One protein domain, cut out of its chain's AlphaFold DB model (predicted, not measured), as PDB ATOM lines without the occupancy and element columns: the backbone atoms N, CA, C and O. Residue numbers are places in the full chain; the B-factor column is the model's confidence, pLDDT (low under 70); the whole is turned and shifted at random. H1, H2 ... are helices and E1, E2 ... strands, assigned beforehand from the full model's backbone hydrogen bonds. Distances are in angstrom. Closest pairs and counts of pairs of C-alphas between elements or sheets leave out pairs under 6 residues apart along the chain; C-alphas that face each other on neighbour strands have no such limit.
ATOM      1  N   THR A  49     -19.215  -7.740 -33.553       87.31
ATOM      2  CA  THR A  49     -18.636  -6.469 -34.000       87.31
ATOM      3  C   THR A  49     -18.143  -5.653 -32.801       87.31
ATOM      4  O   THR A  49     -18.939  -5.388 -31.901       87.31
ATOM      5  N   PRO A  50     -16.870  -5.220 -32.783       90.25
ATOM      6  CA  PRO A  50     -16.368  -4.361 -31.719       90.25
ATOM      7  C   PRO A  50     -17.039  -2.984 -31.698       90.25
ATOM      8  O   PRO A  50     -17.149  -2.326 -32.734       90.25
ATOM      9  N   ASP A  51     -17.405  -2.515 -30.508       89.56
ATOM     10  CA  ASP A  51     -17.951  -1.173 -30.280       89.56
ATOM     11  C   ASP A  51     -16.853  -0.104 -30.266       89.56
ATOM     12  O   ASP A  51     -17.047   1.033 -30.701       89.56
ATOM     13  N   SER A  52     -15.673  -0.465 -29.757       92.12
ATOM     14  CA  SER A  52     -14.538   0.441 -29.607       92.12
ATOM     15  C   SER A  52     -13.225  -0.332 -29.525       92.12
ATOM     16  O   SER A  52     -13.176  -1.453 -29.020       92.12
ATOM     17  N   VAL A  53     -12.142   0.278 -30.009       93.38
ATOM     18  CA  VAL A  53     -10.792  -0.296 -29.975       93.38
ATOM     19  C   VAL A  53      -9.792   0.775 -29.560       93.38
ATOM     20  O   VAL A  53      -9.837   1.904 -30.049       93.38
ATOM     21  N   ALA A  54      -8.845   0.408 -28.698       93.88
ATOM     22  CA  ALA A  54      -7.698   1.235 -28.347       93.88
ATOM     23  C   ALA A  54      -6.402   0.428 -28.442       93.88
ATOM     24  O   ALA A  54      -6.374  -0.765 -28.154       93.88
ATOM     25  N   VAL A  55      -5.309   1.095 -28.816       92.31
ATOM     26  CA  VAL A  55      -3.979   0.483 -28.918       92.31
ATOM     27  C   VAL A  55      -2.985   1.304 -28.110       92.31
ATOM     28  O   VAL A  55      -2.902   2.526 -28.254       92.31
ATOM     29  N   ARG A  56      -2.226   0.635 -27.243       91.50
ATOM     30  CA  ARG A  56      -1.132   1.218 -26.466       91.50
ATOM     31  C   ARG A  56       0.174   1.133 -27.254       91.50
ATOM     32  O   ARG A  56       0.361   0.273 -28.108       91.50
ATOM     33  N   ARG A  57       1.123   2.018 -26.939       88.12
ATOM     34  CA  ARG A  57       2.424   2.114 -27.626       88.12
ATOM     35  C   ARG A  57       3.241   0.816 -27.625       88.12
ATOM     36  O   ARG A  57       4.031   0.609 -28.538       88.12
ATOM     37  N   ASP A  58       3.090  -0.020 -26.607       88.38
ATOM     38  CA  ASP A  58       3.795  -1.300 -26.492       88.38
ATOM     39  C   ASP A  58       3.113  -2.454 -27.242       88.38
ATOM     40  O   ASP A  58       3.575  -3.589 -27.164       88.38
ATOM     41  N   GLY A  59       2.036  -2.169 -27.977       88.88
ATOM     42  CA  GLY A  59       1.285  -3.154 -28.747       88.88
ATOM     43  C   GLY A  59       0.145  -3.816 -27.978       88.88
ATOM     44  O   GLY A  59      -0.497  -4.690 -28.541       88.88
ATOM     45  N   THR A  60      -0.140  -3.410 -26.736       92.06
ATOM     46  CA  THR A  60      -1.349  -3.865 -26.024       92.06
ATOM     47  C   THR A  60      -2.598  -3.320 -26.716       92.06
ATOM     48  O   THR A  60      -2.661  -2.126 -27.022       92.06
ATOM     49  N   ILE A  61      -3.604  -4.163 -26.931       94.75
ATOM     50  CA  ILE A  61      -4.848  -3.811 -27.623       94.75
ATOM     51  C   ILE A  61      -6.016  -4.033 -26.664       94.75
ATOM     52  O   ILE A  61      -6.088  -5.068 -26.014       94.75
ATOM     53  N   ALA A  62      -6.931  -3.073 -26.577       95.12
ATOM     54  CA  ALA A  62      -8.207  -3.226 -25.887       95.12
ATOM     55  C   ALA A  62      -9.335  -3.193 -26.919       95.12
ATOM     56  O   ALA A  62      -9.389  -2.270 -27.733       95.12
ATOM     57  N   VAL A  63     -10.221  -4.183 -26.880       95.31
ATOM     58  CA  VAL A  63     -11.360  -4.332 -27.792       95.31
ATOM     59  C   VAL A  63     -12.624  -4.456 -26.955       95.31
ATOM     60  O   VAL A  63     -12.756  -5.409 -26.194       95.31
ATOM     61  N   ALA A  64     -13.537  -3.497 -27.075       93.75
ATOM     62  CA  ALA A  64     -14.847  -3.565 -26.442       93.75
ATOM     63  C   ALA A  64     -15.840  -4.280 -27.354       93.75
ATOM     64  O   ALA A  64     -15.953  -3.930 -28.530       93.75
ATOM     65  N   ILE A  65     -16.553  -5.254 -26.804       92.31
ATOM     66  CA  ILE A  65     -17.615  -6.003 -27.468       92.31
ATOM     67  C   ILE A  65     -18.769  -6.100 -26.476       92.31
ATOM     68  O   ILE A  65     -18.669  -6.795 -25.465       92.31
ATOM     69  N   ALA A  66     -19.861  -5.394 -26.750       88.75
ATOM     70  CA  ALA A  66     -20.955  -5.223 -25.809       88.75
ATOM     71  C   ALA A  66     -20.423  -4.788 -24.428       88.75
ATOM     72  O   ALA A  66     -19.808  -3.732 -24.307       88.75
ATOM     73  N   ARG A  67     -20.649  -5.587 -23.381       87.38
ATOM     74  CA  ARG A  67     -20.257  -5.285 -21.992       87.38
ATOM     75  C   ARG A  67     -18.894  -5.843 -21.583       87.38
ATOM     76  O   ARG A  67     -18.514  -5.714 -20.421       87.38
ATOM     77  N   ASP A  68     -18.147  -6.404 -22.524       90.00
ATOM     78  CA  ASP A  68     -16.834  -6.974 -22.262       90.00
ATOM     79  C   ASP A  68     -15.744  -6.169 -22.958       90.00
ATOM     80  O   ASP A  68     -15.902  -5.689 -24.080       90.00
ATOM     81  N   ILE A  69     -14.601  -6.030 -22.291       93.06
ATOM     82  CA  ILE A  69     -13.401  -5.422 -22.857       93.06
ATOM     83  C   ILE A  69     -12.288  -6.453 -22.823       93.06
ATOM     84  O   ILE A  69     -11.743  -6.781 -21.769       93.06
ATOM     85  N   HIS A  70     -11.939  -6.951 -23.999       93.62
ATOM     86  CA  HIS A  70     -10.889  -7.933 -24.193       93.62
ATOM     87  C   HIS A  70      -9.551  -7.215 -24.352       93.62
ATOM     88  O   HIS A  70      -9.394  -6.346 -25.214       93.62
ATOM     89  N   ILE A  71      -8.581  -7.575 -23.518       93.88
ATOM     90  CA  ILE A  71      -7.222  -7.046 -23.546       93.88
ATOM     91  C   ILE A  71      -6.310  -8.095 -24.170       93.88
ATOM     92  O   ILE A  71      -6.150  -9.187 -23.623       93.88
ATOM     93  N   TYR A  72      -5.676  -7.735 -25.278       93.75
ATOM     94  CA  TYR A  72      -4.698  -8.553 -25.981       93.75
ATOM     95  C   TYR A  72      -3.295  -7.971 -25.818       93.75
ATOM     96  O   TYR A  72      -3.112  -6.750 -25.760       93.75
ATOM     97  N   ASN A  73      -2.290  -8.838 -25.748       92.06
ATOM     98  CA  ASN A  73      -0.888  -8.425 -25.757       92.06
ATOM     99  C   ASN A  73      -0.403  -8.097 -27.191       92.06
ATOM    100  O   ASN A  73      -1.153  -8.171 -28.165       92.06
ATOM    101  N   SER A  74       0.881  -7.759 -27.333       90.44
ATOM    102  CA  SER A  74       1.499  -7.453 -28.632       90.44
ATOM    103  C   SER A  74       1.668  -8.661 -29.562       90.44
ATOM    104  O   SER A  74       1.975  -8.473 -30.740       90.44
ATOM    105  N   THR A  75       1.469  -9.880 -29.052       91.19
ATOM    106  CA  THR A  75       1.419 -11.129 -29.825       91.19
ATOM    107  C   THR A  75      -0.009 -11.574 -30.134       91.19
ATOM    108  O   THR A  75      -0.183 -12.636 -30.723       91.19
ATOM    109  N   TYR A  76      -1.004 -10.735 -29.825       90.56
ATOM    110  CA  TYR A  76      -2.432 -10.955 -30.066       90.56
ATOM    111  C   TYR A  76      -3.079 -12.045 -29.199       90.56
ATOM    112  O   TYR A  76      -4.201 -12.466 -29.476       90.56
ATOM    113  N   ASP A  77      -2.429 -12.457 -28.111       91.19
ATOM    114  CA  ASP A  77      -3.027 -13.370 -27.138       91.19
ATOM    115  C   ASP A  77      -3.926 -12.599 -26.172       91.19
ATOM    116  O   ASP A  77      -3.545 -11.536 -25.668       91.19
ATOM    117  N   LEU A  78      -5.107 -13.150 -25.881       90.75
ATOM    118  CA  LEU A  78      -6.016 -12.616 -24.867       90.75
ATOM    119  C   LEU A  78      -5.388 -12.797 -23.479       90.75
ATOM    120  O   LEU A  78      -5.163 -13.921 -23.037       90.75
ATOM    121  N   ILE A  79      -5.123 -11.690 -22.786       90.69
ATOM    122  CA  ILE A  79      -4.503 -11.695 -21.454       90.69
ATOM    123  C   ILE A  79      -5.476 -11.341 -20.333       90.69
ATOM    124  O   ILE A  79      -5.220 -11.691 -19.183       90.69
ATOM    125  N   LYS A  80      -6.563 -10.623 -20.638       89.00
ATOM    126  CA  LYS A  80      -7.544 -10.194 -19.636       89.00
ATOM    127  C   LYS A  80      -8.884  -9.861 -20.283       89.00
ATOM    128  O   LYS A  80      -8.902  -9.297 -21.374       89.00
ATOM    129  N   THR A  81      -9.978 -10.124 -19.578       89.62
ATOM    130  CA  THR A  81     -11.312  -9.623 -19.928       89.62
ATOM    131  C   THR A  81     -11.824  -8.772 -18.775       89.62
ATOM    132  O   THR A  81     -11.787  -9.201 -17.626       89.62
ATOM    133  N   LEU A  82     -12.254  -7.548 -19.073       88.19
ATOM    134  CA  LEU A  82     -12.881  -6.650 -18.108       88.19
ATOM    135  C   LEU A  82     -14.379  -6.615 -18.380       88.19
ATOM    136  O   LEU A  82     -14.785  -6.423 -19.523       88.19
ATOM    137  N   HIS A  83     -15.179  -6.739 -17.328       86.75
ATOM    138  CA  HIS A  83     -16.632  -6.655 -17.422       86.75
ATOM    139  C   HIS A  83     -17.088  -5.260 -17.012       86.75
ATOM    140  O   HIS A  83     -16.762  -4.794 -15.916       86.75
ATOM    141  N   VAL A  84     -17.839  -4.596 -17.889       85.44
ATOM    142  CA  VAL A  84     -18.343  -3.242 -17.662       85.44
ATOM    143  C   VAL A  84     -19.871  -3.220 -17.579       85.44
ATOM    144  O   VAL A  84     -20.537  -3.978 -18.281       85.44
ATOM    145  N   PRO A  85     -20.468  -2.367 -16.726       80.81
ATOM    146  CA  PRO A  85     -21.926  -2.308 -16.570       80.81
ATOM    147  C   PRO A  85     -22.668  -2.008 -17.876       80.81
ATOM    148  O   PRO A  85     -23.795  -2.456 -18.083       80.81
ATOM    149  N   GLU A  86     -22.022  -1.236 -18.747       85.12
ATOM    150  CA  GLU A  86     -22.571  -0.704 -19.985       85.12
ATOM    151  C   GLU A  86     -21.509  -0.709 -21.074       85.12
ATOM    152  O   GLU A  86     -20.339  -0.426 -20.801       85.12
ATOM    153  N   ALA A  87     -21.941  -0.957 -22.312       87.94
ATOM    154  CA  ALA A  87     -21.049  -0.982 -23.458       87.94
ATOM    155  C   ALA A  87     -20.313   0.359 -23.617       87.94
ATOM    156  O   ALA A  87     -20.957   1.412 -23.716       87.94
ATOM    157  N   PRO A  88     -18.970   0.360 -23.623       89.56
ATOM    158  CA  PRO A  88     -18.209   1.589 -23.626       89.56
ATOM    159  C   PRO A  88     -18.192   2.174 -25.036       89.56
ATOM    160  O   PRO A  88     -17.792   1.533 -26.006       89.56
ATOM    161  N   ARG A  89     -18.557   3.449 -25.149       89.12
ATOM    162  CA  ARG A  89     -18.466   4.205 -26.405       89.12
ATOM    163  C   ARG A  89     -17.038   4.548 -26.792       89.12
ATOM    164  O   ARG A  89     -16.769   4.844 -27.952       89.12
ATOM    165  N   SER A  90     -16.137   4.602 -25.816       90.06
ATOM    166  CA  SER A  90     -14.743   4.951 -26.057       90.06
ATOM    167  C   SER A  90     -13.818   4.249 -25.077       90.06
ATOM    168  O   SER A  90     -14.139   4.079 -23.899       90.06
ATOM    169  N   LEU A  91     -12.654   3.869 -25.598       94.19
ATOM    170  CA  LEU A  91     -11.543   3.282 -24.865       94.19
ATOM    171  C   LEU A  91     -10.315   4.171 -25.062       94.19
ATOM    172  O   LEU A  91     -10.040   4.622 -26.175       94.19
ATOM    173  N   LEU A  92      -9.551   4.404 -24.000       93.69
ATOM    174  CA  LEU A  92      -8.338   5.211 -24.076       93.69
ATOM    175  C   LEU A  92      -7.289   4.707 -23.098       93.69
ATOM    176  O   LEU A  92      -7.490   4.728 -21.890       93.69
ATOM    177  N   PHE A  93      -6.131   4.299 -23.608       92.69
ATOM    178  CA  PHE A  93      -4.988   4.046 -22.740       92.69
ATOM    179  C   PHE A  93      -4.428   5.363 -22.218       92.69
ATOM    180  O   PHE A  93      -4.182   6.295 -22.991       92.69
ATOM    181  N   GLN A  94      -4.174   5.425 -20.913       88.31
ATOM    182  CA  GLN A  94      -3.471   6.562 -20.347       88.31
ATOM    183  C   GLN A  94      -2.038   6.608 -20.905       88.31
ATOM    184  O   GLN A  94      -1.336   5.590 -20.890       88.31
ATOM    185  N   PRO A  95      -1.561   7.773 -21.377       78.62
ATOM    186  CA  PRO A  95      -0.173   7.921 -21.780       78.62
ATOM    187  C   PRO A  95       0.761   7.672 -20.591       78.62
ATOM    188  O   PRO A  95       0.633   8.312 -19.549       78.62
ATOM    189  N   GLY A  96       1.726   6.769 -20.755       77.25
ATOM    190  CA  GLY A  96       2.749   6.495 -19.745       77.25
ATOM    191  C   GLY A  96       2.915   5.005 -19.434       77.25
ATOM    192  O   GLY A  96       2.330   4.161 -20.110       77.25
ATOM    193  N   PRO A  97       3.738   4.672 -18.426       70.50
ATOM    194  CA  PRO A  97       4.077   3.289 -18.096       70.50
ATOM    195  C   PRO A  97       3.023   2.587 -17.230       70.50
ATOM    196  O   PRO A  97       3.059   1.369 -17.115       70.50
ATOM    197  N   ALA A  98       2.091   3.333 -16.625       66.44
ATOM    198  CA  ALA A  98       1.168   2.832 -15.600       66.44
ATOM    199  C   ALA A  98       0.120   1.827 -16.114       66.44
ATOM    200  O   ALA A  98      -0.638   1.280 -15.329       66.44
ATOM    201  N   GLY A  99       0.058   1.583 -17.425       82.25
ATOM    202  CA  GLY A  99      -0.783   0.541 -18.005       82.25
ATOM    203  C   GLY A  99      -2.281   0.692 -17.740       82.25
ATOM    204  O   GLY A  99      -2.991  -0.306 -17.729       82.25
ATOM    205  N   GLN A 100      -2.759   1.920 -17.542       90.75
ATOM    206  CA  GLN A 100      -4.157   2.190 -17.224       90.75
ATOM    207  C   GLN A 100      -5.016   2.324 -18.482       90.75
ATOM    208  O   GLN A 100      -4.573   2.878 -19.495       90.75
ATOM    209  N   LEU A 101      -6.254   1.844 -18.398       92.62
ATOM    210  CA  LEU A 101      -7.270   1.970 -19.439       92.62
ATOM    211  C   LEU A 101      -8.433   2.807 -18.909       92.62
ATOM    212  O   LEU A 101      -8.966   2.539 -17.842       92.62
ATOM    213  N   LEU A 102      -8.831   3.816 -19.670       91.75
ATOM    214  CA  LEU A 102     -10.011   4.626 -19.427       91.75
ATOM    215  C   LEU A 102     -11.149   4.125 -20.315       91.75
ATOM    216  O   LEU A 102     -10.956   3.936 -21.518       91.75
ATOM    217  N   THR A 103     -12.332   3.956 -19.739       91.69
ATOM    218  CA  THR A 103     -13.547   3.594 -20.474       91.69
ATOM    219  C   THR A 103     -14.597   4.661 -20.251       91.69
ATOM    220  O   THR A 103     -14.768   5.126 -19.126       91.69
ATOM    221  N   PHE A 104     -15.299   5.046 -21.312       89.38
ATOM    222  CA  PHE A 104     -16.413   5.984 -21.242       89.38
ATOM    223  C   PHE A 104     -17.677   5.329 -21.785       89.38
ATOM    224  O   PHE A 104     -17.680   4.872 -22.931       89.38
ATOM    225  N   SER A 105     -18.736   5.352 -20.985       86.81
ATOM    226  CA  SER A 105     -20.067   4.876 -21.353       86.81
ATOM    227  C   SER A 105     -21.064   6.026 -21.227       86.81
ATOM    228  O   SER A 105     -20.986   6.846 -20.314       86.81
ATOM    229  N   ASP A 106     -21.973   6.114 -22.192       82.25
ATOM    230  CA  ASP A 106     -23.051   7.104 -22.234       82.25
ATOM    231  C   ASP A 106     -24.261   6.427 -22.869       82.25
ATOM    232  O   ASP A 106     -24.430   6.417 -24.095       82.25
ATOM    233  N   ASP A 107     -25.043   5.775 -22.016       71.62
ATOM    234  CA  ASP A 107     -26.357   5.264 -22.358       71.62
ATOM    235  C   ASP A 107     -27.419   6.321 -22.028       71.62
ATOM    236  O   ASP A 107     -27.406   6.945 -20.973       71.62
ATOM    237  N   TYR A 108     -28.391   6.502 -22.923       59.28
ATOM    238  CA  TYR A 108     -29.501   7.433 -22.721       59.28
ATOM    239  C   TYR A 108     -30.340   7.105 -21.479       59.28
ATOM    240  O   TYR A 108     -31.031   7.989 -20.966       59.28
ATOM    241  N   GLN A 109     -30.311   5.850 -21.024       66.38
ATOM    242  CA  GLN A 109     -31.060   5.383 -19.856       66.38
ATOM    243  C   GLN A 109     -30.313   5.576 -18.528       66.38
ATOM    244  O   GLN A 109     -30.951   5.537 -17.476       66.38
ATOM    245  N   HIS A 110     -29.002   5.819 -18.565       69.00
ATOM    246  CA  HIS A 110     -28.145   5.863 -17.383       69.00
ATOM    247  C   HIS A 110     -27.321   7.159 -17.336       69.00
ATOM    248  O   HIS A 110     -27.316   7.969 -18.266       69.00
ATOM    249  N   GLU A 111     -26.678   7.432 -16.201       76.56
ATOM    250  CA  GLU A 111     -25.753   8.562 -16.131       76.56
ATOM    251  C   GLU A 111     -24.444   8.204 -16.844       76.56
ATOM    252  O   GLU A 111     -23.914   7.117 -16.607       76.56
ATOM    253  N   PRO A 112     -23.881   9.111 -17.665       80.75
ATOM    254  CA  PRO A 112     -22.584   8.879 -18.277       80.75
ATOM    255  C   PRO A 112     -21.540   8.537 -17.215       80.75
ATOM    256  O   PRO A 112     -21.477   9.182 -16.161       80.75
ATOM    257  N   SER A 113     -20.716   7.539 -17.506       82.31
ATOM    258  CA  SER A 113     -19.717   7.026 -16.577       82.31
ATOM    259  C   SER A 113     -18.340   6.948 -17.220       82.31
ATOM    260  O   SER A 113     -18.180   6.656 -18.407       82.31
ATOM    261  N   ILE A 114     -17.325   7.241 -16.412       87.31
ATOM    262  CA  ILE A 114     -15.918   7.040 -16.734       87.31
ATOM    263  C   ILE A 114     -15.332   6.090 -15.695       87.31
ATOM    264  O   ILE A 114     -15.391   6.375 -14.496       87.31
ATOM    265  N   LEU A 115     -14.732   4.993 -16.152       87.94
ATOM    266  CA  LEU A 115     -13.999   4.056 -15.301       87.94
ATOM    267  C   LEU A 115     -12.518   4.072 -15.674       87.94
ATOM    268  O   LEU A 115     -12.161   4.101 -16.854       87.94
ATOM    269  N   LEU A 116     -11.656   4.059 -14.658       90.06
ATOM    270  CA  LEU A 116     -10.212   3.920 -14.814       90.06
ATOM    271  C   LEU A 116      -9.772   2.558 -14.278       90.06
ATOM    272  O   LEU A 116      -9.824   2.289 -13.076       90.06
ATOM    273  N   TRP A 117      -9.297   1.729 -15.193       89.81
ATOM    274  CA  TRP A 117      -8.832   0.376 -14.945       89.81
ATOM    275  C   TRP A 117      -7.320   0.369 -14.789       89.81
ATOM    276  O   TRP A 117      -6.594   0.870 -15.649       89.81
ATOM    277  N   ASP A 118      -6.842  -0.251 -13.717       88.69
ATOM    278  CA  ASP A 118      -5.439  -0.619 -13.578       88.69
ATOM    279  C   ASP A 118      -5.257  -2.043 -14.110       88.69
ATOM    280  O   ASP A 118      -5.720  -3.009 -13.505       88.69
ATOM    281  N   LEU A 119      -4.607  -2.177 -15.269       87.44
ATOM    282  CA  LEU A 119      -4.379  -3.487 -15.885       87.44
ATOM    283  C   LEU A 119      -3.241  -4.268 -15.221       87.44
ATOM    284  O   LEU A 119      -3.080  -5.452 -15.507       87.44
ATOM    285  N   SER A 120      -2.447  -3.619 -14.365       83.06
ATOM    286  CA  SER A 120      -1.381  -4.260 -13.592       83.06
ATOM    287  C   SER A 120      -1.868  -4.819 -12.256       83.06
ATOM    288  O   SER A 120      -1.216  -5.690 -11.678       83.06
ATOM    289  N   ALA A 121      -3.024  -4.350 -11.778       75.75
ATOM    290  CA  ALA A 121      -3.649  -4.884 -10.583       75.75
ATOM    291  C   ALA A 121      -4.094  -6.336 -10.816       75.75
ATOM    292  O   ALA A 121      -4.720  -6.664 -11.832       75.75
ATOM    293  N   ALA A 122      -3.773  -7.202  -9.849       65.75
ATOM    294  CA  ALA A 122      -4.324  -8.550  -9.790       65.75
ATOM    295  C   ALA A 122      -5.855  -8.466  -9.773       65.75
ATOM    296  O   ALA A 122      -6.410  -7.568  -9.131       65.75
ATOM    297  N   ASP A 123      -6.528  -9.376 -10.482       64.75
ATOM    298  CA  ASP A 123      -7.988  -9.382 -10.486       64.75
ATOM    299  C   ASP A 123      -8.511  -9.532  -9.054       64.75
ATOM    300  O   ASP A 123      -8.098 -10.468  -8.361       64.75
ATOM    301  N   PRO A 124      -9.374  -8.610  -8.578       53.59
ATOM    302  CA  PRO A 124      -9.730  -8.554  -7.167       53.59
ATOM    303  C   PRO A 124     -10.368  -9.836  -6.629       53.59
ATOM    304  O   PRO A 124     -10.284 -10.069  -5.424       53.59
ATOM    305  N   GLN A 125     -10.978 -10.679  -7.472       53.59
ATOM    306  CA  GLN A 125     -11.514 -11.978  -7.065       53.59
ATOM    307  C   GLN A 125     -11.511 -12.994  -8.218       53.59
ATOM    308  O   GLN A 125     -11.693 -12.603  -9.371       53.59
ATOM    309  N   PRO A 126     -11.373 -14.302  -7.923       51.38
ATOM    310  CA  PRO A 126     -11.771 -15.338  -8.865       51.38
ATOM    311  C   PRO A 126     -13.276 -15.185  -9.110       51.38
ATOM    312  O   PRO A 126     -14.089 -15.444  -8.221       51.38
ATOM    313  N   GLY A 127     -13.634 -14.685 -10.292       58.19
ATOM    314  CA  GLY A 127     -15.026 -14.587 -10.714       58.19
ATOM    315  C   GLY A 127     -15.686 -15.963 -10.685       58.19
ATOM    316  O   GLY A 127     -15.033 -16.983 -10.915       58.19
ATOM    317  N   ILE A 128     -16.986 -15.998 -10.392       65.88
ATOM    318  CA  ILE A 128     -17.789 -17.190 -10.671       65.88
ATOM    319  C   ILE A 128     -17.658 -17.445 -12.176       65.88
ATOM    320  O   ILE A 128     -17.908 -16.543 -12.973       65.88
ATOM    321  N   ASP A 129     -17.221 -18.642 -12.566       71.62
ATOM    322  CA  ASP A 129     -17.087 -18.970 -13.981       71.62
ATOM    323  C   ASP A 129     -18.465 -18.951 -14.679       71.62
ATOM    324  O   ASP A 129     -19.514 -19.148 -14.054       71.62
ATOM    325  N   ALA A 130     -18.473 -18.708 -15.991       69.94
ATOM    326  CA  ALA A 130     -19.709 -18.567 -16.765       69.94
ATOM    327  C   ALA A 130     -20.618 -19.811 -16.691       69.94
ATOM    328  O   ALA A 130     -21.844 -19.698 -16.750       69.94
ATOM    329  N   GLN A 131     -20.037 -21.003 -16.523       75.94
ATOM    330  CA  GLN A 131     -20.784 -22.254 -16.424       75.94
ATOM    331  C   GLN A 131     -21.485 -22.372 -15.062       75.94
ATOM    332  O   GLN A 131     -22.653 -22.767 -14.989       75.94
ATOM    333  N   SER A 132     -20.809 -21.966 -13.991       80.56
ATOM    334  CA  SER A 132     -21.353 -21.863 -12.642       80.56
ATOM    335  C   SER A 132     -22.478 -20.822 -12.573       80.56
ATOM    336  O   SER A 132     -23.547 -21.126 -12.040       80.56
ATOM    337  N   LEU A 133     -22.308 -19.642 -13.187       80.25
ATOM    338  CA  LEU A 133     -23.373 -18.630 -13.289       80.25
ATOM    339  C   LEU A 133     -24.593 -19.155 -14.051       80.25
ATOM    340  O   LEU A 133     -25.716 -19.070 -13.551       80.25
ATOM    341  N   SER A 134     -24.383 -19.764 -15.221       80.44
ATOM    342  CA  SER A 134     -25.459 -20.361 -16.021       80.44
ATOM    343  C   SER A 134     -26.228 -21.430 -15.239       80.44
ATOM    344  O   SER A 134     -27.462 -21.474 -15.277       80.44
ATOM    345  N   THR A 135     -25.518 -22.249 -14.459       84.62
ATOM    346  CA  THR A 135     -26.123 -23.275 -13.598       84.62
ATOM    347  C   THR A 135     -26.995 -22.645 -12.509       84.62
ATOM    348  O   THR A 135     -28.125 -23.089 -12.305       84.62
ATOM    349  N   ILE A 136     -26.515 -21.583 -11.851       83.38
ATOM    350  CA  ILE A 136     -27.268 -20.853 -10.818       83.38
ATOM    351  C   ILE A 136     -28.532 -20.218 -11.409       83.38
ATOM    352  O   ILE A 136     -29.617 -20.389 -10.854       83.38
ATOM    353  N   ILE A 137     -28.416 -19.532 -12.549       83.81
ATOM    354  CA  ILE A 137     -29.550 -18.877 -13.218       83.81
ATOM    355  C   ILE A 137     -30.588 -19.915 -13.658       83.81
ATOM    356  O   ILE A 137     -31.789 -19.731 -13.445       83.81
ATOM    357  N   THR A 138     -30.137 -21.038 -14.221       84.94
ATOM    358  CA  THR A 138     -31.020 -22.132 -14.641       84.94
ATOM    359  C   THR A 138     -31.746 -22.743 -13.443       84.94
ATOM    360  O   THR A 138     -32.963 -22.939 -13.497       84.94
ATOM    361  N   ALA A 139     -31.042 -22.990 -12.334       84.69
ATOM    362  CA  ALA A 139     -31.645 -23.502 -11.105       84.69
ATOM    363  C   ALA A 139     -32.679 -22.522 -10.522       84.69
ATOM    364  O   ALA A 139     -33.794 -22.932 -10.199       84.69
ATOM    365  N   ALA A 140     -32.357 -21.227 -10.461       84.31
ATOM    366  CA  ALA A 140     -33.272 -20.187  -9.991       84.31
ATOM    367  C   ALA A 140     -34.534 -20.087 -10.865       84.31
ATOM    368  O   ALA A 140     -35.653 -20.050 -10.350       84.31
ATOM    369  N   THR A 141     -34.372 -20.120 -12.190       83.44
ATOM    370  CA  THR A 141     -35.496 -20.082 -13.141       83.44
ATOM    371  C   THR A 141     -36.372 -21.334 -13.028       83.44
ATOM    372  O   THR A 141     -37.602 -21.255 -13.079       83.44
ATOM    373  N   THR A 142     -35.753 -22.499 -12.814       84.19
ATOM    374  CA  THR A 142     -36.460 -23.772 -12.612       84.19
ATOM    375  C   THR A 142     -37.281 -23.750 -11.323       84.19
ATOM    376  O   THR A 142     -38.451 -24.142 -11.330       84.19
ATOM    377  N   GLN A 143     -36.711 -23.236 -10.231       86.19
ATOM    378  CA  GLN A 143     -37.413 -23.082  -8.957       86.19
ATOM    379  C   GLN A 143     -38.607 -22.128  -9.093       86.19
ATOM    380  O   GLN A 143     -39.715 -22.475  -8.695       86.19
ATOM    381  N   LEU A 144     -38.418 -20.975  -9.743       83.81
ATOM    382  CA  LEU A 144     -39.488 -20.003  -9.977       83.81
ATOM    383  C   LEU A 144     -40.624 -20.588 -10.832       83.81
ATOM    384  O   LEU A 144     -41.800 -20.382 -10.537       83.81
ATOM    385  N   THR A 145     -40.286 -21.376 -11.853       83.44
ATOM    386  CA  THR A 145     -41.276 -22.083 -12.681       83.44
ATOM    387  C   THR A 145     -42.052 -23.120 -11.862       83.44
ATOM    388  O   THR A 145     -43.267 -23.255 -12.015       83.44
ATOM    389  N   THR A 146     -41.368 -23.823 -10.956       84.94
ATOM    390  CA  THR A 146     -41.978 -24.808 -10.051       84.94
ATOM    391  C   THR A 146     -42.944 -24.136  -9.070       84.94
ATOM    392  O   THR A 146     -44.083 -24.585  -8.921       84.94
ATOM    393  N   ASP A 147     -42.540 -23.015  -8.468       86.00
ATOM    394  CA  ASP A 147     -43.368 -22.256  -7.527       86.00
ATOM    395  C   ASP A 147     -44.611 -21.669  -8.214       86.00
ATOM    396  O   ASP A 147     -45.718 -21.765  -7.680       86.00
ATOM    397  N   LEU A 148     -44.482 -21.143  -9.435       85.56
ATOM    398  CA  LEU A 148     -45.625 -20.666 -10.224       85.56
ATOM    399  C   LEU A 148     -46.582 -21.800 -10.612       85.56
ATOM    400  O   LEU A 148     -47.802 -21.645 -10.502       85.56
ATOM    401  N   SER A 149     -46.044 -22.966 -10.973       85.62
ATOM    402  CA  SER A 149     -46.845 -24.159 -11.278       85.62
ATOM    403  C   SER A 149     -47.636 -24.630 -10.052       85.62
ATOM    404  O   SER A 149     -48.807 -24.994 -10.174       85.62
ATOM    405  N   SER A 150     -47.051 -24.544  -8.850       87.00
ATOM    406  CA  SER A 150     -47.756 -24.857  -7.595       87.00
ATOM    407  C   SER A 150     -48.953 -23.925  -7.337       87.00
ATOM    408  O   SER A 150     -49.963 -24.355  -6.779       87.00
ATOM    409  N   HIS A 151     -48.908 -22.697  -7.867       86.81
ATOM    410  CA  HIS A 151     -50.001 -21.718  -7.847       86.81
ATOM    411  C   HIS A 151     -50.900 -21.772  -9.098       86.81
ATOM    412  O   HIS A 151     -51.692 -20.861  -9.328       86.81
ATOM    413  N   HIS A 152     -50.810 -22.846  -9.893       82.12
ATOM    414  CA  HIS A 152     -51.619 -23.099 -11.096       82.12
ATOM    415  C   HIS A 152     -51.356 -22.110 -12.247       82.12
ATOM    416  O   HIS A 152     -52.167 -21.976 -13.165       82.12
ATOM    417  N   ILE A 153     -50.197 -21.448 -12.231       81.31
ATOM    418  CA  ILE A 153     -49.719 -20.581 -13.307       81.31
ATOM    419  C   ILE A 153     -48.699 -21.382 -14.123       81.31
ATOM    420  O   ILE A 153     -47.513 -21.418 -13.805       81.31
ATOM    421  N   ASN A 154     -49.168 -22.045 -15.181       79.00
ATOM    422  CA  ASN A 154     -48.300 -22.803 -16.082       79.00
ATOM    423  C   ASN A 154     -47.698 -21.880 -17.144       79.00
ATOM    424  O   ASN A 154     -48.405 -21.370 -18.015       79.00
ATOM    425  N   LEU A 155     -46.382 -21.690 -17.086       75.44
ATOM    426  CA  LEU A 155     -45.641 -20.980 -18.122       75.44
ATOM    427  C   LEU A 155     -45.372 -21.915 -19.305       75.44
ATOM    428  O   LEU A 155     -44.967 -23.064 -19.133       75.44
ATOM    429  N   SER A 156     -45.581 -21.416 -20.524       75.44
ATOM    430  CA  SER A 156     -45.124 -22.119 -21.725       75.44
ATOM    431  C   SER A 156     -43.587 -22.136 -21.779       75.44
ATOM    432  O   SER A 156     -42.966 -21.226 -21.225       75.44
ATOM    433  N   PRO A 157     -42.945 -23.080 -22.490       70.00
ATOM    434  CA  PRO A 157     -41.485 -23.114 -22.627       70.00
ATOM    435  C   PRO A 157     -40.902 -21.787 -23.139       70.00
ATOM    436  O   PRO A 157     -39.931 -21.286 -22.585       70.00
ATOM    437  N   SER A 158     -41.563 -21.156 -24.115       69.31
ATOM    438  CA  SER A 158     -41.209 -19.823 -24.626       69.31
ATOM    439  C   SER A 158     -41.384 -18.697 -23.600       69.31
ATOM    440  O   SER A 158     -40.707 -17.677 -23.678       69.31
ATOM    441  N   SER A 159     -42.282 -18.866 -22.626       69.75
ATOM    442  CA  SER A 159     -42.494 -17.908 -21.533       69.75
ATOM    443  C   SER A 159     -41.471 -18.052 -20.406       69.75
ATOM    444  O   SER A 159     -41.383 -17.149 -19.584       69.75
ATOM    445  N   VAL A 160     -40.718 -19.157 -20.352       70.50
ATOM    446  CA  VAL A 160     -39.635 -19.393 -19.378       70.50
ATOM    447  C   VAL A 160     -38.296 -18.856 -19.896       70.50
ATOM    448  O   VAL A 160     -37.487 -18.364 -19.109       70.50
ATOM    449  N   THR A 161     -38.088 -18.858 -21.216       72.31
ATOM    450  CA  THR A 161     -36.860 -18.351 -21.850       72.31
ATOM    451  C   THR A 161     -36.640 -16.857 -21.592       72.31
ATOM    452  O   THR A 161     -35.545 -16.457 -21.220       72.31
ATOM    453  N   SER A 162     -37.687 -16.029 -21.690       76.50
ATOM    454  CA  SER A 162     -37.559 -14.578 -21.468       76.50
ATOM    455  C   SER A 162     -37.166 -14.198 -20.023       76.50
ATOM    456  O   SER A 162     -36.254 -13.391 -19.851       76.50
ATOM    457  N   PRO A 163     -37.770 -14.770 -18.961       74.50
ATOM    458  CA  PRO A 163     -37.291 -14.596 -17.589       74.50
ATOM    459  C   PRO A 163     -35.843 -15.039 -17.383       74.50
ATOM    460  O   PRO A 163     -35.111 -14.363 -16.666       74.50
ATOM    461  N   GLN A 164     -35.430 -16.144 -18.011       78.38
ATOM    462  CA  GLN A 164     -34.058 -16.641 -17.925       78.38
ATOM    463  C   GLN A 164     -33.060 -15.654 -18.544       78.38
ATOM    464  O   GLN A 164     -32.044 -15.337 -17.926       78.38
ATOM    465  N   GLU A 165     -33.360 -15.132 -19.734       79.44
ATOM    466  CA  GLU A 165     -32.548 -14.113 -20.409       79.44
ATOM    467  C   GLU A 165     -32.478 -12.820 -19.587       79.44
ATOM    468  O   GLU A 165     -31.394 -12.287 -19.365       79.44
ATOM    469  N   ASN A 166     -33.611 -12.361 -19.046       80.81
ATOM    470  CA  ASN A 166     -33.664 -11.169 -18.199       80.81
ATOM    471  C   ASN A 166     -32.872 -11.339 -16.893       80.81
ATOM    472  O   ASN A 166     -32.195 -10.409 -16.458       80.81
ATOM    473  N   LEU A 167     -32.953 -12.513 -16.257       81.81
ATOM    474  CA  LEU A 167     -32.165 -12.831 -15.063       81.81
ATOM    475  C   LEU A 167     -30.674 -12.885 -15.381       81.81
ATOM    476  O   LEU A 167     -29.881 -12.378 -14.595       81.81
ATOM    477  N   THR A 168     -30.307 -13.459 -16.526       80.69
ATOM    478  CA  THR A 168     -28.915 -13.492 -16.993       80.69
ATOM    479  C   THR A 168     -28.384 -12.073 -17.169       80.69
ATOM    480  O   THR A 168     -27.407 -11.710 -16.521       80.69
ATOM    481  N   ASP A 169     -29.095 -11.226 -17.921       79.00
ATOM    482  CA  ASP A 169     -28.686  -9.834 -18.145       79.00
ATOM    483  C   ASP A 169     -28.573  -9.035 -16.837       79.00
ATOM    484  O   ASP A 169     -27.655  -8.227 -16.669       79.00
ATOM    485  N   LEU A 170     -29.489  -9.263 -15.888       79.88
ATOM    486  CA  LEU A 170     -29.467  -8.614 -14.577       79.88
ATOM    487  C   LEU A 170     -28.260  -9.057 -13.739       79.88
ATOM    488  O   LEU A 170     -27.602  -8.214 -13.122       79.88
ATOM    489  N   VAL A 171     -27.979 -10.361 -13.696       79.94
ATOM    490  CA  VAL A 171     -26.841 -10.923 -12.955       79.94
ATOM    491  C   VAL A 171     -25.530 -10.419 -13.546       79.94
ATOM    492  O   VAL A 171     -24.700  -9.910 -12.793       79.94
ATOM    493  N   ASP A 172     -25.383 -10.452 -14.870       76.88
ATOM    494  CA  ASP A 172     -24.189  -9.964 -15.564       76.88
ATOM    495  C   ASP A 172     -23.962  -8.476 -15.288       76.88
ATOM    496  O   ASP A 172     -22.858  -8.056 -14.938       76.88
ATOM    497  N   ARG A 173     -25.025  -7.665 -15.349       74.62
ATOM    498  CA  ARG A 173     -24.949  -6.233 -15.025       74.62
ATOM    499  C   ARG A 173     -24.558  -5.994 -13.571       74.62
ATOM    500  O   ARG A 173     -23.731  -5.127 -13.299       74.62
ATOM    501  N   THR A 174     -25.129  -6.755 -12.641       78.25
ATOM    502  CA  THR A 174     -24.835  -6.629 -11.206       78.25
ATOM    503  C   THR A 174     -23.389  -7.012 -10.910       78.25
ATOM    504  O   THR A 174     -22.704  -6.318 -10.160       78.25
ATOM    505  N   LEU A 175     -22.895  -8.081 -11.537       76.50
ATOM    506  CA  LEU A 175     -21.510  -8.519 -11.414       76.50
ATOM    507  C   LEU A 175     -20.551  -7.477 -11.995       76.50
ATOM    508  O   LEU A 175     -19.573  -7.113 -11.346       76.50
ATOM    509  N   ALA A 176     -20.855  -6.938 -13.175       75.56
ATOM    510  CA  ALA A 176     -20.047  -5.897 -13.796       75.56
ATOM    511  C   ALA A 176     -20.030  -4.599 -12.968       75.56
ATOM    512  O   ALA A 176     -18.976  -3.987 -12.801       75.56
ATOM    513  N   GLN A 177     -21.166  -4.202 -12.383       75.94
ATOM    514  CA  GLN A 177     -21.236  -3.083 -11.436       75.94
ATOM    515  C   GLN A 177     -20.388  -3.344 -10.195       75.94
ATOM    516  O   GLN A 177     -19.607  -2.478  -9.807       75.94
ATOM    517  N   HIS A 178     -20.501  -4.534  -9.604       74.38
ATOM    518  CA  HIS A 178     -19.703  -4.926  -8.449       74.38
ATOM    519  C   HIS A 178     -18.203  -4.844  -8.761       74.38
ATOM    520  O   HIS A 178     -17.463  -4.183  -8.037       74.38
ATOM    521  N   THR A 179     -17.758  -5.418  -9.879       73.38
ATOM    522  CA  THR A 179     -16.363  -5.326 -10.330       73.38
ATOM    523  C   THR A 179     -15.932  -3.872 -10.531       73.38
ATOM    524  O   THR A 179     -14.890  -3.463 -10.022       73.38
ATOM    525  N   ALA A 180     -16.762  -3.058 -11.191       72.50
ATOM    526  CA  ALA A 180     -16.488  -1.642 -11.417       72.50
ATOM    527  C   ALA A 180     -16.369  -0.825 -10.115       72.50
ATOM    528  O   ALA A 180     -15.609   0.141 -10.087       72.50
ATOM    529  N   THR A 181     -17.047  -1.207  -9.021       71.38
ATOM    530  CA  THR A 181     -16.946  -0.487  -7.731       71.38
ATOM    531  C   THR A 181     -15.551  -0.522  -7.106       71.38
ATOM    532  O   THR A 181     -15.219   0.345  -6.298       71.38
ATOM    533  N   HIS A 182     -14.717  -1.491  -7.487       69.81
ATOM    534  CA  HIS A 182     -13.333  -1.588  -7.026       69.81
ATOM    535  C   HIS A 182     -12.362  -0.729  -7.844       69.81
ATOM    536  O   HIS A 182     -11.173  -0.664  -7.526       69.81
ATOM    537  N   HIS A 183     -12.859  -0.050  -8.876       75.19
ATOM    538  CA  HIS A 183     -12.086   0.826  -9.740       75.19
ATOM    539  C   HIS A 183     -12.481   2.288  -9.534       75.19
ATOM    540  O   HIS A 183     -13.540   2.613  -8.996       75.19
ATOM    541  N   PHE A 184     -11.600   3.201  -9.947       77.75
ATOM    542  CA  PHE A 184     -11.931   4.617  -9.891       77.75
ATOM    543  C   PHE A 184     -13.072   4.895 -10.872       77.75
ATOM    544  O   PHE A 184     -12.949   4.636 -12.071       77.75
ATOM    545  N   HIS A 185     -14.169   5.426 -10.340       77.88
ATOM    546  CA  HIS A 185     -15.411   5.654 -11.058       77.88
ATOM    547  C   HIS A 185     -15.832   7.114 -10.920       77.88
ATOM    548  O   HIS A 185     -15.941   7.645  -9.813       77.88
ATOM    549  N   LEU A 186     -16.073   7.758 -12.057       76.31
ATOM    550  CA  LEU A 186     -16.677   9.078 -12.140       76.31
ATOM    551  C   LEU A 186     -18.012   8.942 -12.872       76.31
ATOM    552  O   LEU A 186     -18.026   8.655 -14.067       76.31
ATOM    553  N   SER A 187     -19.118   9.171 -12.169       74.88
ATOM    554  CA  SER A 187     -20.457   9.246 -12.763       74.88
ATOM    555  C   SER A 187     -20.921  10.691 -12.827       74.88
ATOM    556  O   SER A 187     -20.672  11.476 -11.907       74.88
ATOM    557  N   GLY A 188     -21.604  11.039 -13.909       63.06
ATOM    558  CA  GLY A 188     -22.296  12.310 -14.030       63.06
ATOM    559  C   GLY A 188     -22.167  12.926 -15.413       63.06
ATOM    560  O   GLY A 188     -21.294  12.603 -16.218       63.06
TER     561      GLY A 188
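What this domain is: This is residues 49 to 188 of the 235 residues of an uncharacterized protein of Sphaceloma murrayae (UniProt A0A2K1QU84). A head of two four-stranded sheets, partly face to face as a loose sandwich, stands at one end of a long arm made by two helices. The sheets come closest along E1 and E5; H1 leads away from the head, the chain turns at the free tip, residues 147 to 152, and H2 slants back across H1 until its residues 172 to 180 reach E4. The printed part has 140 residues, with two named helices and eight named strands in the order E1 E2 E3 E4 E5 E6 E7 H1 H2 E8, a mixed class of helices and strands. The sheets run E1 E2 E3 E4 and E5 E6 E7 E8, both antiparallel. The whole is loose and elongated, with a radius of gyration of the C-alphas of 18.3 A and spans of 62 by 32 by 28 A.

Where its parts are: The first strand, E1, covers residues 52 to 55 and begins at C-alpha 52, (-14.538, 0.441, -29.607). E2 covers residues 61 to 65, E3 residues 68 to 72, and E4 residues 78 to 83, 14.3 A from first to last C-alpha. E5 covers residues 90 to 93. E6, residues 100 to 105, is 16.7 A long, and E7, residues 113 to 118, is 16.5 A long. H1, residues 130 to 150, is 30.2 A long and ends at C-alpha 150, (-47.756, -24.857, -7.595). H2, residues 157 to 181, is 36.6 A long. E8, residues 184 to 187, ends at C-alpha 187, (-20.457, 9.246, -12.763).

How they stand to each other: E1 to E4 form a meander, each strand the antiparallel neighbour of the one before, and its successive pairs are hairpins. Within hydrogen-bond range are N 54 and O 62 across E1 and E2, at 2.9 A, N 65 and O 68 across E2 and E3, at 2.8 A, and N 69 and O 82 across E3 and E4, at 2.8 A. This sheet is twisted, its C-alphas lying up to 4.0 A off its best plane. E5, E6 and E7 form a second meander of two hairpins, with N 102 and O 92 at 2.7 A and N 117 and O 101 at 2.8 A. E8 is the antiparallel neighbour of E7, with N 114 and O 186 at 2.8 A. The two sheets form a sandwich, two sheets face to face, with the facing parts 9.6 A centre to centre and their best planes 27 degrees apart. Across it, the closest C-alphas of E1 and E5 are those of Ala 54 and Leu 91, 5.6 A apart, while E4 and E8 are apart. H2 only grazes the sheet E1 E2 E3 E4, with its residues 172 to 180; its closest C-alphas to E4 are those of His 83 and Ala 176, at 5.0 A. H2 is not on the other sheet, but only just, with 4 pairs of C-alphas within 10 A. H1 is on neither sheet. H1 and H2 touch, H2 with its residues 160 to 168 alone, and the closest C-alphas are those of Thr 141 and Gln 164, 6.1 A apart. They run opposite ways at a steep tilt of 46 degrees. Every O i to N i+4 pair of H1 is within hydrogen-bond range, and 19 of 21 in H2.

The domain as a whole: The C-alphas farthest apart, those of Gly 96 and His 152, are 62.5 A apart. The printed part has no cut. The link from E7 to H1, 11 residues, is long, and that from H2 to E8 is tight. The mean pLDDT of the printed part is 82.0, with 16 residues under 70, among them residues 108 to 110 and 122 to 128.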